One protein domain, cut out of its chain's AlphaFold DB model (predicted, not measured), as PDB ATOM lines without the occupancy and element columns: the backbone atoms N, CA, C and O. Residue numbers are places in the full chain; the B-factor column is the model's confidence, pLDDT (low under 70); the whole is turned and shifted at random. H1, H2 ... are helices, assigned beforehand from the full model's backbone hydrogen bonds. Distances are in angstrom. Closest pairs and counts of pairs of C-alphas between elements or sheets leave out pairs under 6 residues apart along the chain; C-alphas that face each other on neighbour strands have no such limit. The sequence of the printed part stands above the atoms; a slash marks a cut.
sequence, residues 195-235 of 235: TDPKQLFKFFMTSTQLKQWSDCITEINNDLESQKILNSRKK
ATOM      1  N   THR A 195      -6.356  79.716  87.791       76.06
ATOM      2  CA  THR A 195      -6.711  78.836  86.671       76.06
ATOM      3  C   THR A 195      -6.925  77.386  87.110       76.06
ATOM      4  O   THR A 195      -7.243  76.542  86.278       76.06
ATOM      5  N   ASP A 196      -6.767  77.079  88.404       88.12
ATOM      6  CA  ASP A 196      -6.902  75.726  88.949       88.12
ATOM      7  C   ASP A 196      -8.388  75.331  89.084       88.12
ATOM      8  O   ASP A 196      -9.096  75.875  89.945       88.12
ATOM      9  N   PRO A 197      -8.876  74.337  88.312       90.19
ATOM     10  CA  PRO A 197     -10.272  73.909  88.361       90.19
ATOM     11  C   PRO A 197     -10.727  73.460  89.756       90.19
ATOM     12  O   PRO A 197     -11.887  73.662  90.123       90.19
ATOM     13  N   LYS A 198      -9.830  72.891  90.575       89.31
ATOM     14  CA  LYS A 198     -10.172  72.444  91.937       89.31
ATOM     15  C   LYS A 198     -10.467  73.624  92.858       89.31
ATOM     16  O   LYS A 198     -11.385  73.558  93.678       89.31
ATOM     17  N   GLN A 199      -9.706  74.708  92.728       84.00
ATOM     18  CA  GLN A 199      -9.928  75.931  93.499       84.00
ATOM     19  C   GLN A 199     -11.218  76.625  93.079       84.00
ATOM     20  O   GLN A 199     -11.985  77.036  93.950       84.00
ATOM     21  N   LEU A 200     -11.495  76.682  91.774       86.88
ATOM     22  CA  LEU A 200     -12.742  77.233  91.243       86.88
ATOM     23  C   LEU A 200     -13.960  76.435  91.723       86.88
ATOM     24  O   LEU A 200     -14.930  77.025  92.200       86.88
ATOM     25  N   PHE A 201     -13.886  75.102  91.707       89.69
ATOM     26  CA  PHE A 201     -14.948  74.250  92.246       89.69
ATOM     27  C   PHE A 201     -15.154  74.472  93.749       89.69
ATOM     28  O   PHE A 201     -16.281  74.654  94.209       89.69
ATOM     29  N   LYS A 202     -14.072  74.535  94.534       87.00
ATOM     30  CA  LYS A 202     -14.153  74.823  95.975       87.00
ATOM     31  C   LYS A 202     -14.763  76.200  96.249       87.00
ATOM     32  O   LYS A 202     -15.570  76.337  97.173       87.00
ATOM     33  N   PHE A 203     -14.385  77.210  95.467       85.56
ATOM     34  CA  PHE A 203     -14.955  78.552  95.542       85.56
ATOM     35  C   PHE A 203     -16.453  78.518  95.243       85.56
ATOM     36  O   PHE A 203     -17.229  79.044  96.040       85.56
ATOM     37  N   PHE A 204     -16.868  77.843  94.169       88.50
ATOM     38  CA  PHE A 204     -18.273  77.664  93.811       88.50
ATOM     39  C   PHE A 204     -19.059  76.988  94.938       88.50
ATOM     40  O   PHE A 204     -20.028  77.565  95.423       88.50
ATOM     41  N   MET A 205     -18.600  75.830  95.424       89.56
ATOM     42  CA  MET A 205     -19.254  75.067  96.497       89.56
ATOM     43  C   MET A 205     -19.396  75.864  97.797       89.56
ATOM     44  O   MET A 205     -20.387  75.729  98.511       89.56
ATOM     45  N   THR A 206     -18.403  76.695  98.123       85.56
ATOM     46  CA  THR A 206     -18.452  77.550  99.319       85.56
ATOM     47  C   THR A 206     -19.398  78.733  99.108       85.56
ATOM     48  O   THR A 206     -20.183  79.055  99.993       85.56
ATOM     49  N   SER A 207     -19.359  79.355  97.929       85.94
ATOM     50  CA  SER A 207     -20.137  80.557  97.606       85.94
ATOM     51  C   SER A 207     -21.633  80.284  97.475       85.94
ATOM     52  O   SER A 207     -22.449  81.098  97.904       85.94
ATOM     53  N   THR A 208     -21.996  79.125  96.924       89.19
ATOM     54  CA  THR A 208     -23.383  78.644  96.825       89.19
ATOM     55  C   THR A 208     -23.868  77.962  98.102       89.19
ATOM     56  O   THR A 208     -25.004  77.500  98.151       89.19
ATOM     57  N   GLN A 209     -23.019  77.883  99.136       85.31
ATOM     58  CA  GLN A 209     -23.253  77.159 100.391       85.31
ATOM     59  C   GLN A 209     -23.491  75.646 100.233       85.31
ATOM     60  O   GLN A 209     -23.718  74.964 101.231       85.31
ATOM     61  N   LEU A 210     -23.353  75.078  99.029       89.56
ATOM     62  CA  LEU A 210     -23.502  73.638  98.781       89.56
ATOM     63  C   LEU A 210     -22.523  72.797  99.597       89.56
ATOM     64  O   LEU A 210     -22.830  71.666  99.965       89.56
ATOM     65  N   LYS A 211     -21.357  73.356  99.932       87.56
ATOM     66  CA  LYS A 211     -20.411  72.693 100.825       87.56
ATOM     67  C   LYS A 211     -21.022  72.404 102.201       87.56
ATOM     68  O   LYS A 211     -20.850  71.306 102.703       87.56
ATOM     69  N   GLN A 212     -21.748  73.356 102.791       84.69
ATOM     70  CA  GLN A 212     -22.350  73.169 104.117       84.69
ATOM     71  C   GLN A 212     -23.392  72.046 104.097       84.69
ATOM     72  O   GLN A 212     -23.433  71.222 105.004       84.69
ATOM     73  N   TRP A 213     -24.187  71.987 103.026       87.25
ATOM     74  CA  TRP A 213     -25.138  70.903 102.794       87.25
ATOM     75  C   TRP A 213     -24.434  69.556 102.625       87.25
ATOM     76  O   TRP A 213     -24.830  68.581 103.253       87.25
ATOM     77  N   SER A 214     -23.365  69.511 101.826       89.38
ATOM     78  CA  SER A 214     -22.556  68.304 101.638       89.38
ATOM     79  C   SER A 214     -21.972  67.802 102.957       89.38
ATOM     80  O   SER A 214     -22.112  66.622 103.262       89.38
ATOM     81  N   ASP A 215     -21.355  68.688 103.742       89.00
ATOM     82  CA  ASP A 215     -20.738  68.346 105.027       89.00
ATOM     83  C   ASP A 215     -21.801  67.804 106.007       89.00
ATOM     84  O   ASP A 215     -21.584  66.777 106.647       89.00
ATOM     85  N   CYS A 216     -22.986  68.425 106.051       89.62
ATOM     86  CA  CYS A 216     -24.112  67.975 106.875       89.62
ATOM     87  C   CYS A 216     -24.631  66.586 106.464       89.62
ATOM     88  O   CYS A 216     -24.862  65.734 107.320       89.62
ATOM     89  N   ILE A 217     -24.773  66.320 105.162       92.12
ATOM     90  CA  ILE A 217     -25.184  65.000 104.656       92.12
ATOM     91  C   ILE A 217     -24.155  63.931 105.042       92.12
ATOM     92  O   ILE A 217     -24.528  62.834 105.457       92.12
ATOM     93  N   THR A 218     -22.861  64.236 104.921       92.62
ATOM     94  CA  THR A 218     -21.790  63.314 105.319       92.62
ATOM     95  C   THR A 218     -21.832  63.012 106.816       92.62
ATOM     96  O   THR A 218     -21.702  61.852 107.198       92.62
ATOM     97  N   GLU A 219     -22.057  64.020 107.655       92.44
ATOM     98  CA  GLU A 219     -22.171  63.852 109.108       92.44
ATOM     99  C   GLU A 219     -23.359  62.952 109.481       92.44
ATOM    100  O   GLU A 219     -23.180  61.962 110.189       92.44
ATOM    101  N   ILE A 220     -24.535  63.194 108.892       92.38
ATOM    102  CA  ILE A 220     -25.727  62.352 109.088       92.38
ATOM    103  C   ILE A 220     -25.457  60.899 108.672       92.38
ATOM    104  O   ILE A 220     -25.857  59.967 109.371       92.38
ATOM    105  N   ASN A 221     -24.770  60.680 107.550       93.44
ATOM    106  CA  ASN A 221     -24.442  59.329 107.096       93.44
ATOM    107  C   ASN A 221     -23.504  58.603 108.074       93.44
ATOM    108  O   ASN A 221     -23.741  57.434 108.382       93.44
ATOM    109  N   ASN A 222     -22.496  59.293 108.611       92.75
ATOM    110  CA  ASN A 222     -21.579  58.728 109.606       92.75
ATOM    111  C   ASN A 222     -22.301  58.374 110.918       92.75
ATOM    112  O   ASN A 222     -22.038  57.326 111.520       92.75
ATOM    113  N   ASP A 223     -23.243  59.216 111.346       92.31
ATOM    114  CA  ASP A 223     -24.073  58.959 112.524       92.31
ATOM    115  C   ASP A 223     -24.970  57.733 112.315       92.31
ATOM    116  O   ASP A 223     -25.083  56.876 113.199       92.31
ATOM    117  N   LEU A 224     -25.564  57.594 111.125       91.88
ATOM    118  CA  LEU A 224     -26.372  56.429 110.761       91.88
ATOM    119  C   LEU A 224     -25.551  55.135 110.753       91.88
ATOM    120  O   LEU A 224     -26.032  54.104 111.234       91.88
ATOM    121  N   GLU A 225     -24.323  55.155 110.235       92.38
ATOM    122  CA  GLU A 225     -23.426  53.993 110.288       92.38
ATOM    123  C   GLU A 225     -23.061  53.622 111.727       92.38
ATOM    124  O   GLU A 225     -23.158  52.453 112.117       92.38
ATOM    125  N   SER A 226     -22.739  54.617 112.552       89.88
ATOM    126  CA  SER A 226     -22.407  54.419 113.965       89.88
ATOM    127  C   SER A 226     -23.571  53.797 114.748       89.88
ATOM    128  O   SER A 226     -23.371  52.866 115.534       89.88
ATOM    129  N   GLN A 227     -24.807  54.239 114.495       89.38
ATOM    130  CA  GLN A 227     -26.007  53.663 115.112       89.38
ATOM    131  C   GLN A 227     -26.269  52.218 114.665       89.38
ATOM    132  O   GLN A 227     -26.639  51.380 115.493       89.38
ATOM    133  N   LYS A 228     -26.045  51.887 113.385       90.00
ATOM    134  CA  LYS A 228     -26.175  50.506 112.881       90.00
ATOM    135  C   LYS A 228     -25.197  49.558 113.576       90.00
ATOM    136  O   LYS A 228     -25.600  48.465 113.972       90.00
ATOM    137  N   ILE A 229     -23.949  49.987 113.776       88.69
ATOM    138  CA  ILE A 229     -22.917  49.209 114.482       88.69
ATOM    139  C   ILE A 229     -23.269  49.033 115.967       88.69
ATOM    140  O   ILE A 229     -23.056  47.965 116.538       88.69
ATOM    141  N   LEU A 230     -23.827  50.057 116.621       83.81
ATOM    142  CA  LEU A 230     -24.257  49.935 118.019       83.81
ATOM    143  C   LEU A 230     -25.424  48.952 118.177       83.81
ATOM    144  O   LEU A 230     -25.455  48.173 119.128       83.81
ATOM    145  N   ASN A 231     -26.375  48.982 117.243       81.75
ATOM    146  CA  ASN A 231     -27.543  48.107 117.266       81.75
ATOM    147  C   ASN A 231     -27.196  46.649 116.942       81.75
ATOM    148  O   ASN A 231     -27.842  45.752 117.479       81.75
ATOM    149  N   SER A 232     -26.168  46.391 116.127       81.25
ATOM    150  CA  SER A 232     -25.697  45.025 115.867       81.25
ATOM    151  C   SER A 232     -24.941  44.404 117.047       81.25
ATOM    152  O   SER A 232     -24.915  43.187 117.151       81.25
ATOM    153  N   ARG A 233     -24.381  45.211 117.959       74.75
ATOM    154  CA  ARG A 233     -23.709  44.749 119.193       74.75
ATOM    155  C   ARG A 233     -24.653  44.488 120.373       74.75
ATOM    156  O   ARG A 233     -24.214  43.961 121.389       74.75
ATOM    157  N   LYS A 234     -25.914  44.923 120.279       68.81
ATOM    158  CA  LYS A 234     -26.953  44.720 121.309       68.81
ATOM    159  C   LYS A 234     -27.846  43.499 121.041       68.81
ATOM    160  O   LYS A 234     -28.741  43.239 121.840       68.81
ATOM    161  N   LYS A 235     -27.633  42.804 119.921       49.69
ATOM    162  CA  LYS A 235     -28.205  41.488 119.612       49.69
ATOM    163  C   LYS A 235     -27.171  40.413 119.900       49.69
ATOM    164  O   LYS A 235     -27.609  39.318 120.298       49.69
TER     165      LYS A 235
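AT A GLANCE: This is residues 195 to 235 of the 235 residues of the protein "Structural maintenance of chromosomes protein 6" of Armadillidium nasatum (UniProt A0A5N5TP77). Two helices meet end to end at a corner and make an L: a short arm, H1, and a long straight arm, H2, about perpendicular to it. H2 makes most of the length, and beyond the corner residues 215 to 235 stick out with nothing packed on them. The printed part has 41 residues, with two named helices in the order H1, H2 and no named strand; the class is all helix. The whole is extended, with a radius of gyration of the C-alphas of 16.2 A, and it spans 54 by 17 by 5 A.

HOW THE PARTS SIT: Begin with H1, residues 197 to 207, and go on through a tight link of 2 residues to H2, residues 210 to 232. Look at the C-alphas of Met 205 and Lys 211, the closest of the two helices, and you will find them 5.1 A apart. H1 and H2 are close but not clearly touching, with 2 pairs of C-alphas within 8 A. Their lines stand at 86 degrees, about perpendicular, and their centres are 23.5 A apart. In H1 and H2 every pair of O i and N i+4 is within hydrogen-bond range. Residues 195 to 201, of which 197 to 201 belong to H1, stand free.

IN THESE COORDINATES: Find C-alpha 197 at (-10.272, 73.909, 88.361); from there H1 runs 15.1 A to C-alpha 207 at (-20.137, 80.557, 97.606). Then find Leu 210, where H2 begins; it runs 33.4 A to C-alpha 232 at (-25.697, 45.025, 115.867).

THE WHOLE: The C-alphas of Thr 195 and Lys 235, the two farthest apart, are 54.2 A from each other. The printed part has no cut, and it ends at the chain's last residue, 235. In the B-factor column the mean pLDDT of the printed part of this model is 86.5, and residues 234 to 235 are under 70.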